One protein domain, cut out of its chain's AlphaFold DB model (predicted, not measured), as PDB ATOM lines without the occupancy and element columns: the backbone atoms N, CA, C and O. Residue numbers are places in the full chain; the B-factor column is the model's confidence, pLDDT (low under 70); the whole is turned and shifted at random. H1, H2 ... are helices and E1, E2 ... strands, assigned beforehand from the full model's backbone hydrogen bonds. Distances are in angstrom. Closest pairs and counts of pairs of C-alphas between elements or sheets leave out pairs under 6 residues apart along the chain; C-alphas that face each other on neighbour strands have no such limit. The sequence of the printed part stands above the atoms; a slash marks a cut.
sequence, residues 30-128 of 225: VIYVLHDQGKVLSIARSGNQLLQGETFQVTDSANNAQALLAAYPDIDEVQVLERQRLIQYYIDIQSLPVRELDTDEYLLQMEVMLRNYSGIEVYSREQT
ATOM      1  N   VAL A  30      37.384   1.551  16.725       90.56
ATOM      2  CA  VAL A  30      36.071   2.022  17.182       90.56
ATOM      3  C   VAL A  30      36.240   2.994  18.337       90.56
ATOM      4  O   VAL A  30      36.984   2.712  19.277       90.56
ATOM      5  N   ILE A  31      35.531   4.119  18.293       93.19
ATOM      6  CA  ILE A  31      35.303   4.959  19.473       93.19
ATOM      7  C   ILE A  31      33.944   4.607  20.071       93.19
ATOM      8  O   ILE A  31      32.930   4.609  19.382       93.19
ATOM      9  N   TYR A  32      33.918   4.365  21.374       93.38
ATOM     10  CA  TYR A  32      32.724   4.125  22.166       93.38
ATOM     11  C   TYR A  32      32.442   5.348  23.033       93.38
ATOM     12  O   TYR A  32      33.275   5.734  23.853       93.38
ATOM     13  N   VAL A  33      31.258   5.933  22.882       93.81
ATOM     14  CA  VAL A  33      30.745   7.023  23.715       93.81
ATOM     15  C   VAL A  33      29.644   6.452  24.598       93.81
ATOM     16  O   VAL A  33      28.535   6.213  24.135       93.81
ATOM     17  N   LEU A  34      29.937   6.229  25.877       93.12
ATOM     18  CA  LEU A  34      28.950   5.772  26.852       93.12
ATOM     19  C   LEU A  34      28.288   6.980  27.511       93.12
ATOM     20  O   LEU A  34      28.981   7.836  28.066       93.12
ATOM     21  N   HIS A  35      26.960   7.021  27.526       93.56
ATOM     22  CA  HIS A  35      26.202   8.065  28.208       93.56
ATOM     23  C   HIS A  35      25.054   7.505  29.051       93.56
ATOM     24  O   HIS A  35      24.581   6.387  28.853       93.56
ATOM     25  N   ASP A  36      24.579   8.315  29.990       92.75
ATOM     26  CA  ASP A  36      23.377   8.058  30.780       92.75
ATOM     27  C   ASP A  36      22.475   9.286  30.671       92.75
ATOM     28  O   ASP A  36      22.875  10.386  31.055       92.75
ATOM     29  N   GLN A  37      21.305   9.120  30.047       90.12
ATOM     30  CA  GLN A  37      20.345  10.209  29.802       90.12
ATOM     31  C   GLN A  37      20.986  11.458  29.157       90.12
ATOM     32  O   GLN A  37      20.811  12.584  29.612       90.12
ATOM     33  N   GLY A  38      21.796  11.253  28.115       88.38
ATOM     34  CA  GLY A  38      22.494  12.322  27.392       88.38
ATOM     35  C   GLY A  38      23.778  12.846  28.050       88.38
ATOM     36  O   GLY A  38      24.554  13.546  27.397       88.38
ATOM     37  N   LYS A  39      24.063  12.494  29.312       89.94
ATOM     38  CA  LYS A  39      25.319  12.852  29.986       89.94
ATOM     39  C   LYS A  39      26.397  11.811  29.691       89.94
ATOM     40  O   LYS A  39      26.264  10.658  30.098       89.94
ATOM     41  N   VAL A  40      27.482  12.226  29.039       91.19
ATOM     42  CA  VAL A  40      28.634  11.352  28.767       91.19
ATOM     43  C   VAL A  40      29.267  10.881  30.081       91.19
ATOM     44  O   VAL A  40      29.577  11.681  30.966       91.19
ATOM     45  N   LEU A  41      29.438   9.565  30.196       89.31
ATOM     46  CA  LEU A  41      30.117   8.887  31.298       89.31
ATOM     47  C   LEU A  41      31.572   8.583  30.949       89.31
ATOM     48  O   LEU A  41      32.455   8.772  31.782       89.31
ATOM     49  N   SER A  42      31.823   8.105  29.728       89.06
ATOM     50  CA  SER A  42      33.167   7.782  29.257       89.06
ATOM     51  C   SER A  42      33.243   7.766  27.737       89.06
ATOM     52  O   SER A  42      32.279   7.401  27.064       89.06
ATOM     53  N   ILE A  43      34.425   8.092  27.216       90.81
ATOM     54  CA  ILE A  43      34.781   7.911  25.811       90.81
ATOM     55  C   ILE A  43      36.029   7.031  25.766       90.81
ATOM     56  O   ILE A  43      37.031   7.319  26.427       90.81
ATOM     57  N   ALA A  44      35.960   5.935  25.024       90.38
ATOM     58  CA  ALA A  44      37.050   4.976  24.909       90.38
ATOM     59  C   ALA A  44      37.278   4.603  23.452       90.38
ATOM     60  O   ALA A  44      36.340   4.553  22.665       90.38
ATOM     61  N   ARG A  45      38.521   4.295  23.108       89.12
ATOM     62  CA  ARG A  45      38.890   3.714  21.821       89.12
ATOM     63  C   ARG A  45      39.115   2.204  21.963       89.12
ATOM     64  O   ARG A  45      39.520   1.734  23.031       89.12
ATOM     65  N   SER A  46      38.879   1.452  20.889       83.88
ATOM     66  CA  SER A  46      39.298   0.054  20.717       83.88
ATOM     67  C   SER A  46      40.725  -0.164  21.238       83.88
ATOM     68  O   SER A  46      41.627   0.611  20.933       83.88
ATOM     69  N   GLY A  47      40.921  -1.195  22.067       74.69
ATOM     70  CA  GLY A  47      42.166  -1.386  22.828       74.69
ATOM     71  C   GLY A  47      42.170  -0.745  24.225       74.69
ATOM     72  O   GLY A  47      43.210  -0.718  24.876       74.69
ATOM     73  N   ASN A  48      41.012  -0.274  24.709       65.25
ATOM     74  CA  ASN A  48      40.795   0.290  26.052       65.25
ATOM     75  C   ASN A  48      41.593   1.566  26.355       65.25
ATOM     76  O   ASN A  48      41.856   1.887  27.517       65.25
ATOM     77  N   GLN A  49      41.945   2.333  25.326       78.12
ATOM     78  CA  GLN A  49      42.541   3.644  25.527       78.12
ATOM     79  C   GLN A  49      41.432   4.657  25.833       78.12
ATOM     80  O   GLN A  49      40.617   4.986  24.971       78.12
ATOM     81  N   LEU A  50      41.384   5.139  27.077       78.19
ATOM     82  CA  LEU A  50      40.469   6.211  27.470       78.19
ATOM     83  C   LEU A  50      40.877   7.507  26.771       78.19
ATOM     84  O   LEU A  50      42.024   7.947  26.887       78.19
ATOM     85  N   LEU A  51      39.929   8.131  26.076       79.38
ATOM     86  CA  LEU A  51      40.125   9.457  25.510       79.38
ATOM     87  C   LEU A  51      39.794  10.479  26.600       79.38
ATOM     88  O   LEU A  51      38.667  10.550  27.087       79.38
ATOM     89  N   GLN A  52      40.802  11.240  27.031       67.62
ATOM     90  CA  GLN A  52      40.585  12.372  27.925       67.62
ATOM     91  C   GLN A  52      40.215  13.592  27.086       67.62
ATOM     92  O   GLN A  52      41.036  14.065  26.305       67.62
ATOM     93  N   GLY A  53      39.005  14.115  27.265       57.31
ATOM     94  CA  GLY A  53      38.604  15.375  26.644       57.31
ATOM     95  C   GLY A  53      37.153  15.398  26.181       57.31
ATOM     96  O   GLY A  53      36.634  14.410  25.683       57.31
ATOM     97  N   GLU A  54      36.555  16.574  26.370       55.69
ATOM     98  CA  GLU A  54      35.232  17.036  25.934       55.69
ATOM     99  C   GLU A  54      34.016  16.295  26.510       55.69
ATOM    100  O   GLU A  54      33.461  15.350  25.958       55.69
ATOM    101  N   THR A  55      33.525  16.823  27.634       58.19
ATOM    102  CA  THR A  55      32.154  16.606  28.105       58.19
ATOM    103  C   THR A  55      31.178  17.340  27.186       58.19
ATOM    104  O   THR A  55      30.757  18.456  27.493       58.19
ATOM    105  N   PHE A  56      30.824  16.745  26.050       68.94
ATOM    106  CA  PHE A  56      29.673  17.194  25.271       68.94
ATOM    107  C   PHE A  56      28.400  16.496  25.767       68.94
ATOM    108  O   PHE A  56      28.451  15.427  26.378       68.94
ATOM    109  N   GLN A  57      27.240  17.119  25.556       75.75
ATOM    110  CA  GLN A  57      25.970  16.429  25.761       75.75
ATOM    111  C   GLN A  57      25.607  15.648  24.503       75.75
ATOM    112  O   GLN A  57      25.759  16.138  23.384       75.75
ATOM    113  N   VAL A  58      25.079  14.441  24.690       80.88
ATOM    114  CA  VAL A  58      24.527  13.625  23.602       80.88
ATOM    115  C   VAL A  58      23.109  14.117  23.288       80.88
ATOM    116  O   VAL A  58      22.125  13.417  23.492       80.88
ATOM    117  N   THR A  59      22.996  15.378  22.868       79.69
ATOM    118  CA  THR A  59      21.755  15.965  22.332       79.69
ATOM    119  C   THR A  59      21.685  15.851  20.811       79.69
ATOM    120  O   THR A  59      20.599  15.917  20.247       79.69
ATOM    121  N   ASP A  60      22.839  15.679  20.161       86.38
ATOM    122  CA  ASP A  60      22.992  15.474  18.720       86.38
ATOM    123  C   ASP A  60      24.127  14.465  18.472       86.38
ATOM    124  O   ASP A  60      25.283  14.808  18.208       86.38
ATOM    125  N   SER A  61      23.809  13.189  18.682       89.31
ATOM    126  CA  SER A  61      24.719  12.048  18.532       89.31
ATOM    127  C   SER A  61      25.372  11.995  17.148       89.31
ATOM    128  O   SER A  61      26.567  11.715  17.062       89.31
ATOM    129  N   ALA A  62      24.631  12.329  16.089       91.25
ATOM    130  CA  ALA A  62      25.124  12.309  14.718       91.25
ATOM    131  C   ALA A  62      26.229  13.343  14.482       91.25
ATOM    132  O   ALA A  62      27.306  12.988  13.996       91.25
ATOM    133  N   ASN A  63      26.006  14.604  14.864       90.75
ATOM    134  CA  ASN A  63      27.026  15.642  14.704       90.75
ATOM    135  C   ASN A  63      28.255  15.375  15.582       90.75
ATOM    136  O   ASN A  63      29.386  15.528  15.117       90.75
ATOM    137  N   ASN A  64      28.052  14.902  16.814       90.00
ATOM    138  CA  ASN A  64      29.152  14.527  17.703       90.00
ATOM    139  C   ASN A  64      29.981  13.365  17.129       90.00
ATOM    140  O   ASN A  64      31.212  13.408  17.148       90.00
ATOM    141  N   ALA A  65      29.327  12.344  16.574       92.06
ATOM    142  CA  ALA A  65      30.006  11.219  15.942       92.06
ATOM    143  C   ALA A  65      30.794  11.650  14.696       92.06
ATOM    144  O   ALA A  65      31.933  11.224  14.522       92.06
ATOM    145  N   GLN A  66      30.241  12.537  13.864       92.12
ATOM    146  CA  GLN A  66      30.956  13.087  12.708       92.12
ATOM    147  C   GLN A  66      32.177  13.919  13.120       92.12
ATOM    148  O   GLN A  66      33.232  13.801  12.499       92.12
ATOM    149  N   ALA A  67      32.069  14.713  14.191       90.31
ATOM    150  CA  ALA A  67      33.199  15.459  14.738       90.31
ATOM    151  C   ALA A  67      34.309  14.522  15.245       90.31
ATOM    152  O   ALA A  67      35.482  14.745  14.946       90.31
ATOM    153  N   LEU A  68      33.945  13.440  15.945       90.75
ATOM    154  CA  LEU A  68      34.895  12.417  16.392       90.75
ATOM    155  C   LEU A  68      35.561  11.705  15.213       90.75
ATOM    156  O   LEU A  68      36.781  11.576  15.197       90.75
ATOM    157  N   LEU A  69      34.797  11.299  14.199       91.69
ATOM    158  CA  LEU A  69      35.374  10.717  12.990       91.69
ATOM    159  C   LEU A  69      36.356  11.701  12.346       91.69
ATOM    160  O   LEU A  69      37.490  11.326  12.072       91.69
ATOM    161  N   ALA A  70      35.983  12.969  12.164       90.62
ATOM    162  CA  ALA A  70      36.867  13.978  11.580       90.62
ATOM    163  C   ALA A  70      38.154  14.208  12.397       90.62
ATOM    164  O   ALA A  70      39.220  14.382  11.807       90.62
ATOM    165  N   ALA A  71      38.065  14.189  13.730       89.81
ATOM    166  CA  ALA A  71      39.202  14.377  14.630       89.81
ATOM    167  C   ALA A  71      40.159  13.172  14.668       89.81
ATOM    168  O   ALA A  71      41.353  13.358  14.900       89.81
ATOM    169  N   TYR A  72      39.653  11.960  14.417       89.62
ATOM    170  CA  TYR A  72      40.427  10.718  14.441       89.62
ATOM    171  C   TYR A  72      40.315   9.978  13.091       89.62
ATOM    172  O   TYR A  72      39.433   9.133  12.907       89.62
ATOM    173  N   PRO A  73      41.185  10.297  12.108       87.56
ATOM    174  CA  PRO A  73      41.140   9.721  10.759       87.56
ATOM    175  C   PRO A  73      41.304   8.201  10.704       87.56
ATOM    176  O   PRO A  73      40.829   7.578   9.762       87.56
ATOM    177  N   ASP A  74      41.960   7.630  11.708       85.62
ATOM    178  CA  ASP A  74      42.236   6.207  11.866       85.62
ATOM    179  C   ASP A  74      41.095   5.431  12.549       85.62
ATOM    180  O   ASP A  74      41.244   4.246  12.831       85.62
ATOM    181  N   ILE A  75      39.970   6.089  12.852       89.00
ATOM    182  CA  ILE A  75      38.765   5.464  13.407       89.00
ATOM    183  C   ILE A  75      37.779   5.147  12.286       89.00
ATOM    184  O   ILE A  75      37.377   6.029  11.522       89.00
ATOM    185  N   ASP A  76      37.329   3.894  12.253       89.12
ATOM    186  CA  ASP A  76      36.373   3.378  11.273       89.12
ATOM    187  C   ASP A  76      34.917   3.649  11.674       89.12
ATOM    188  O   ASP A  76      34.044   3.815  10.814       89.12
ATOM    189  N   GLU A  77      34.631   3.632  12.980       92.44
ATOM    190  CA  GLU A  77      33.274   3.706  13.527       92.44
ATOM    191  C   GLU A  77      33.224   4.398  14.894       92.44
ATOM    192  O   GLU A  77      34.103   4.238  15.740       92.44
ATOM    193  N   VAL A  78      32.146   5.143  15.128       93.75
ATOM    194  CA  VAL A  78      31.767   5.680  16.434       93.75
ATOM    195  C   VAL A  78      30.468   5.012  16.869       93.75
ATOM    196  O   VAL A  78      29.468   5.058  16.151       93.75
ATOM    197  N   GLN A  79      30.470   4.416  18.055       94.62
ATOM    198  CA  GLN A  79      29.286   3.864  18.702       94.62
ATOM    199  C   GLN A  79      28.873   4.758  19.869       94.62
ATOM    200  O   GLN A  79      29.646   4.965  20.806       94.62
ATOM    201  N   VAL A  80      27.649   5.270  19.829       95.12
ATOM    202  CA  VAL A  80      27.039   6.051  20.908       95.12
ATOM    203  C   VAL A  80      26.078   5.139  21.662       95.12
ATOM    204  O   VAL A  80      25.149   4.585  21.080       95.12
ATOM    205  N   LEU A  81      26.352   4.931  22.947       95.31
ATOM    206  CA  LEU A  81      25.759   3.876  23.760       95.31
ATOM    207  C   LEU A  81      25.039   4.473  24.973       95.31
ATOM    208  O   LEU A  81      25.682   4.996  25.890       95.31
ATOM    209  N   GLU A  82      23.718   4.326  25.036       96.00
ATOM    210  CA  GLU A  82      22.966   4.599  26.257       96.00
ATOM    211  C   GLU A  82      23.153   3.438  27.243       96.00
ATOM    212  O   GLU A  82      22.822   2.288  26.953       96.00
ATOM    213  N   ARG A  83      23.648   3.729  28.449       95.12
ATOM    214  CA  ARG A  83      24.044   2.717  29.443       95.12
ATOM    215  C   ARG A  83      22.969   1.665  29.722       95.12
ATOM    216  O   ARG A  83      23.275   0.475  29.728       95.12
ATOM    217  N   GLN A  84      21.732   2.087  29.980       95.94
ATOM    218  CA  GLN A  84      20.639   1.157  30.295       95.94
ATOM    219  C   GLN A  84      20.274   0.284  29.090       95.94
ATOM    220  O   GLN A  84      20.004  -0.906  29.240       95.94
ATOM    221  N   ARG A  85      20.323   0.855  27.883       96.19
ATOM    222  CA  ARG A  85      20.021   0.144  26.639       96.19
ATOM    223  C   ARG A  85      21.112  -0.842  26.268       96.19
ATOM    224  O   ARG A  85      20.787  -1.945  25.859       96.19
ATOM    225  N   LEU A  86      22.375  -0.499  26.504       95.12
ATOM    226  CA  LEU A  86      23.497  -1.414  26.318       95.12
ATOM    227  C   LEU A  86      23.385  -2.650  27.221       95.12
ATOM    228  O   LEU A  86      23.603  -3.770  26.766       95.12
ATOM    229  N   ILE A  87      23.015  -2.459  28.492       95.19
ATOM    230  CA  ILE A  87      22.781  -3.576  29.420       95.19
ATOM    231  C   ILE A  87      21.649  -4.464  28.894       95.19
ATOM    232  O   ILE A  87      21.819  -5.681  28.821       95.19
ATOM    233  N   GLN A  88      20.523  -3.867  28.496       96.25
ATOM    234  CA  GLN A  88      19.384  -4.627  27.987       96.25
ATOM    235  C   GLN A  88      19.712  -5.358  26.679       96.25
ATOM    236  O   GLN A  88      19.378  -6.529  26.550       96.25
ATOM    237  N   TYR A  89      20.450  -4.727  25.764       95.75
ATOM    238  CA  TYR A  89      20.943  -5.356  24.539       95.75
ATOM    239  C   TYR A  89      21.707  -6.654  24.836       95.75
ATOM    240  O   TYR A  89      21.427  -7.690  24.236       95.75
ATOM    241  N   TYR A  90      22.639  -6.631  25.798       92.56
ATOM    242  CA  TYR A  90      23.399  -7.830  26.155       92.56
ATOM    243  C   TYR A  90      22.551  -8.902  26.840       92.56
ATOM    244  O   TYR A  90      22.829 -10.086  26.647       92.56
ATOM    245  N   ILE A  91      21.541  -8.514  27.625       93.38
ATOM    246  CA  ILE A  91      20.567  -9.458  28.190       93.38
ATOM    247  C   ILE A  91      19.795 -10.140  27.056       93.38
ATOM    248  O   ILE A  91      19.707 -11.367  27.023       93.38
ATOM    249  N   ASP A  92      19.287  -9.355  26.107       92.44
ATOM    250  CA  ASP A  92      18.476  -9.858  25.004       92.44
ATOM    251  C   ASP A  92      19.289 -10.802  24.104       92.44
ATOM    252  O   ASP A  92      18.828 -11.909  23.829       92.44
ATOM    253  N   ILE A  93      20.526 -10.437  23.734       88.75
ATOM    254  CA  ILE A  93      21.445 -11.304  22.969       88.75
ATOM    255  C   ILE A  93      21.706 -12.630  23.682       88.75
ATOM    256  O   ILE A  93      21.646 -13.684  23.054       88.75
ATOM    257  N   GLN A  94      21.962 -12.602  24.992       86.06
ATOM    258  CA  GLN A  94      22.243 -13.818  25.762       86.06
ATOM    259  C   GLN A  94      21.006 -14.708  25.935       86.06
ATOM    260  O   GLN A  94      21.140 -15.901  26.201       86.06
ATOM    261  N   SER A  95      19.807 -14.142  25.783       86.88
ATOM    262  CA  SER A  95      18.546 -14.885  25.835       86.88
ATOM    263  C   SER A  95      18.158 -15.549  24.511       86.88
ATOM    264  O   SER A  95      17.219 -16.349  24.487       86.88
ATOM    265  N   LEU A  96      18.867 -15.250  23.414       84.19
ATOM    266  CA  LEU A  96      18.589 -15.856  22.119       84.19
ATOM    267  C   LEU A  96      18.835 -17.374  22.166       84.19
ATOM    268  O   LEU A  96      19.769 -17.845  22.823       84.19
ATOM    269  N   PRO A  97      18.029 -18.176  21.451       78.94
ATOM    270  CA  PRO A  97      18.264 -19.607  21.320       78.94
ATOM    271  C   PRO A  97      19.478 -19.864  20.408       78.94
ATOM    272  O   PRO A  97      19.341 -20.199  19.238       78.94
ATOM    273  N   VAL A  98      20.685 -19.724  20.957       74.81
ATOM    274  CA  VAL A  98      21.955 -19.810  20.208       74.81
ATOM    275  C   VAL A  98      22.351 -21.227  19.786       74.81
ATOM    276  O   VAL A  98      23.262 -21.394  18.990       74.81
ATOM    277  N   ARG A  99      21.684 -22.269  20.305       67.56
ATOM    278  CA  ARG A  99      22.063 -23.676  20.051       67.56
ATOM    279  C   ARG A  99      21.937 -24.100  18.591       67.56
ATOM    280  O   ARG A  99      22.573 -25.072  18.195       67.56
ATOM    281  N   GLU A 100      21.105 -23.407  17.822       74.12
ATOM    282  CA  GLU A 100      20.871 -23.750  16.421       74.12
ATOM    283  C   GLU A 100      21.682 -22.913  15.437       74.12
ATOM    284  O   GLU A 100      21.728 -23.293  14.270       74.12
ATOM    285  N   LEU A 101      22.330 -21.841  15.905       78.25
ATOM    286  CA  LEU A 101      23.086 -20.913  15.070       78.25
ATOM    287  C   LEU A 101      24.547 -21.336  14.963       78.25
ATOM    288  O   LEU A 101      25.165 -21.760  15.945       78.25
ATOM    289  N   ASP A 102      25.116 -21.146  13.781       80.19
ATOM    290  CA  ASP A 102      26.562 -21.163  13.612       80.19
ATOM    291  C   ASP A 102      27.216 -19.946  14.270       80.19
ATOM    292  O   ASP A 102      26.579 -18.933  14.570       80.19
ATOM    293  N   THR A 103      28.533 -20.021  14.482       78.25
ATOM    294  CA  THR A 103      29.277 -18.931  15.135       78.25
ATOM    295  C   THR A 103      29.160 -17.621  14.360       78.25
ATOM    296  O   THR A 103      28.943 -16.568  14.953       78.25
ATOM    297  N   ASP A 104      29.302 -17.661  13.040       81.12
ATOM    298  CA  ASP A 104      29.229 -16.459  12.210       81.12
ATOM    299  C   ASP A 104      27.785 -15.952  12.018       81.12
ATOM    300  O   ASP A 104      27.586 -14.740  12.012       81.12
ATOM    301  N   GLU A 105      26.779 -16.836  11.988       82.69
ATOM    302  CA  GLU A 105      25.358 -16.464  12.002       82.69
ATOM    303  C   GLU A 105      25.009 -15.726  13.296       82.69
ATOM    304  O   GLU A 105      24.357 -14.682  13.271       82.69
ATOM    305  N   TYR A 106      25.504 -16.225  14.432       84.56
ATOM    306  CA  TYR A 106      25.350 -15.570  15.724       84.56
ATOM    307  C   TYR A 106      26.046 -14.201  15.758       84.56
ATOM    308  O   TYR A 106      25.445 -13.222  16.203       84.56
ATOM    309  N   LEU A 107      27.278 -14.094  15.249       83.94
ATOM    310  CA  LEU A 107      28.000 -12.817  15.176       83.94
ATOM    311  C   LEU A 107      27.295 -11.803  14.264       83.94
ATOM    312  O   LEU A 107      27.184 -10.630  14.628       83.94
ATOM    313  N   LEU A 108      26.781 -12.247  13.114       84.12
ATOM    314  CA  LEU A 108      26.000 -11.411  12.205       84.12
ATOM    315  C   LEU A 108      24.710 -10.937  12.879       84.12
ATOM    316  O   LEU A 108      24.387  -9.751  12.829       84.12
ATOM    317  N   GLN A 109      23.997 -11.835  13.561       87.06
ATOM    318  CA  GLN A 109      22.780 -11.486  14.286       87.06
ATOM    319  C   GLN A 109      23.051 -10.480  15.410       87.06
ATOM    320  O   GLN A 109      22.291  -9.522  15.555       87.06
ATOM    321  N   MET A 110      24.135 -10.656  16.175       88.50
ATOM    322  CA  MET A 110      24.568  -9.680  17.178       88.50
ATOM    323  C   MET A 110      24.815  -8.309  16.542       88.50
ATOM    324  O   MET A 110      24.304  -7.308  17.036       88.50
ATOM    325  N   GLU A 111      25.554  -8.245  15.432       86.62
ATOM    326  CA  GLU A 111      25.856  -6.975  14.766       86.62
ATOM    327  C   GLU A 111      24.591  -6.290  14.222       86.62
ATOM    328  O   GLU A 111      24.383  -5.095  14.453       86.62
ATOM    329  N   VAL A 112      23.722  -7.038  13.535       87.94
ATOM    330  CA  VAL A 112      22.447  -6.524  13.013       87.94
ATOM    331  C   VAL A 112      21.571  -6.015  14.151       87.94
ATOM    332  O   VAL A 112      20.980  -4.940  14.041       87.94
ATOM    333  N   MET A 113      21.492  -6.757  15.254       91.31
ATOM    334  CA  MET A 113      20.702  -6.339  16.401       91.31
ATOM    335  C   MET A 113      21.285  -5.086  17.050       91.31
ATOM    336  O   MET A 113      20.520  -4.167  17.311       91.31
ATOM    337  N   LEU A 114      22.608  -4.999  17.231       91.69
ATOM    338  CA  LEU A 114      23.290  -3.824  17.786       91.69
ATOM    339  C   LEU A 114      22.972  -2.555  16.984       91.69
ATOM    340  O   LEU A 114      22.594  -1.542  17.562       91.69
ATOM    341  N   ARG A 115      23.086  -2.623  15.650       90.62
ATOM    342  CA  ARG A 115      22.848  -1.479  14.747       90.62
ATOM    343  C   ARG A 115      21.401  -0.989  14.747       90.62
ATOM    344  O   ARG A 115      21.158   0.162  14.402       90.62
ATOM    345  N   ASN A 116      20.458  -1.856  15.110       91.25
ATOM    346  CA  ASN A 116      19.028  -1.556  15.134       91.25
ATOM    347  C   ASN A 116      18.473  -1.398  16.562       91.25
ATOM    348  O   ASN A 116      17.265  -1.215  16.735       91.25
ATOM    349  N   TYR A 117      19.322  -1.493  17.589       95.06
ATOM    350  CA  TYR A 117      18.877  -1.477  18.976       95.06
ATOM    351  C   TYR A 117      18.598  -0.047  19.445       95.06
ATOM    352  O   TYR A 117      19.453   0.831  19.368       95.06
ATOM    353  N   SER A 118      17.400   0.204  19.976       94.19
ATOM    354  CA  SER A 118      17.028   1.544  20.445       94.19
ATOM    355  C   SER A 118      17.950   2.028  21.575       94.19
ATOM    356  O   SER A 118      18.115   1.340  22.582       94.19
ATOM    357  N   GLY A 119      18.518   3.226  21.403       92.69
ATOM    358  CA  GLY A 119      19.502   3.837  22.308       92.69
ATOM    359  C   GLY A 119      20.934   3.323  22.132       92.69
ATOM    360  O   GLY A 119      21.793   3.587  22.973       92.69
ATOM    361  N   ILE A 120      21.195   2.601  21.043       95.56
ATOM    362  CA  ILE A 120      22.528   2.350  20.507       95.56
ATOM    363  C   ILE A 120      22.556   2.925  19.096       95.56
ATOM    364  O   ILE A 120      21.715   2.599  18.262       95.56
ATOM    365  N   GLU A 121      23.519   3.793  18.825       95.00
ATOM    366  CA  GLU A 121      23.665   4.432  17.523       95.00
ATOM    367  C   GLU A 121      25.066   4.183  16.986       95.00
ATOM    368  O   GLU A 121      26.060   4.360  17.694       95.00
ATOM    369  N   VAL A 122      25.150   3.757  15.729       93.31
ATOM    370  CA  VAL A 122      26.407   3.342  15.109       93.31
ATOM    371  C   VAL A 122      26.665   4.170  13.859       93.31
ATOM    372  O   VAL A 122      25.895   4.124  12.901       93.31
ATOM    373  N   TYR A 123      27.781   4.893  13.859       93.25
ATOM    374  CA  TYR A 123      28.198   5.798  12.794       93.25
ATOM    375  C   TYR A 123      29.513   5.310  12.187       93.25
ATOM    376  O   TYR A 123      30.562   5.413  12.816       93.25
ATOM    377  N   SER A 124      29.467   4.789  10.963       89.81
ATOM    378  CA  SER A 124      30.640   4.246  10.261       89.81
ATOM    379  C   SER A 124      31.066   5.137   9.095       89.81
ATOM    380  O   SER A 124      30.213   5.713   8.420       89.81
ATOM    381  N   ARG A 125      32.373   5.192   8.801       85.44
ATOM    382  CA  ARG A 125      32.900   5.831   7.575       85.44
ATOM    383  C   ARG A 125      32.519   5.077   6.305       85.44
ATOM    384  O   ARG A 125      32.191   5.688   5.294       85.44
ATOM    385  N   GLU A 126      32.564   3.752   6.363       76.62
ATOM    386  CA  GLU A 126      32.169   2.871   5.268       76.62
ATOM    387  C   GLU A 126      30.890   2.120   5.645       76.62
ATOM    388  O   GLU A 126      30.679   1.779   6.812       76.62
ATOM    389  N   GLN A 127      30.053   1.801   4.652       60.91
ATOM    390  CA  GLN A 127      29.095   0.712   4.827       60.91
ATOM    391  C   GLN A 127      29.910  -0.560   5.044       60.91
ATOM    392  O   GLN A 127      30.530  -1.086   4.117       60.91
ATOM    393  N   THR A 128      29.954  -1.026   6.290       56.69
ATOM    394  CA  THR A 128      30.584  -2.293   6.635       56.69
ATOM    395  C   THR A 128      29.811  -3.395   5.926       56.69
ATOM    396  O   THR A 128      28.765  -3.823   6.392       56.69
TER     397      THR A 128
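What this domain is: This is residues 30 to 128 of the 225 residues of an uncharacterized protein of Paenibacillaceae bacterium (UniProt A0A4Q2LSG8). A small twisted sheet of four strands has H1 packed over one face, while H2 leads away on the opposite face and H3 runs back to the sheet. H2 and H3 form a loose arm that makes the long axis. The printed part has 99 residues, ordered E1 E2 H1 E3 H2 H3 E4; the mixed sheet runs E2 E1 E3 E4, and the class is mixed, helices and strands. It is compact, with a radius of gyration of the C-alphas of 14.3 A, and elongated, spanning 44 by 28 by 23 A.

Where its parts are: E1, residues 30 to 36, begins at C-alpha 30 (36.071, 2.022, 17.182) and is 19.6 A long. E2 is residues 39 to 45, 18.3 A; H1 residues 61 to 71, 15.2 A; E3 residues 77 to 82. H2 is residues 83 to 95, 18.8 A, and H3 residues 103 to 116, 20.2 A. E4, residues 120 to 124, ends at C-alpha 124 (30.640, 4.246, 10.261).

How they stand to each other: E1 and E2 form an antiparallel hairpin, with N 34 and O 42 2.9 A apart. E1 and E3 are parallel, N 33 and O 79 2.8 A apart; E3 and E4 are antiparallel, N 80 and O 121 2.8 A apart. H1 and the sheet make two layers, a helix on one face of a sheet. H1 is over E3 and E4 at a height over the sheet of 9.0 A, the closest C-alphas of H1 and E3 being Ala 65 and Val 78, 5.8 A. H2 is on the opposite face, over none of the strands; its closest C-alpha pair with E1 is Arg 83 and Asp 36, 5.5 A. H3 only grazes the sheet with residues 113 to 116. H2 and H3 are close but not clearly touching, C-alphas Ile 93 and Met 110 being 6.8 A apart, opposite ways at a shallow tilt of 33 degrees, only just short of steep. In H1, H2 and H3 every O i to N i+4 pair is within hydrogen-bond range.

The domain as a whole: The two farthest C-alphas, Glu 54 and Glu 100, are 44.3 A apart. The printed part has no cut, and the link E2 to H1, 15 residues, is long. The pLDDT is under 70 at residues 48, 52 to 56, 99 and 127 to 128.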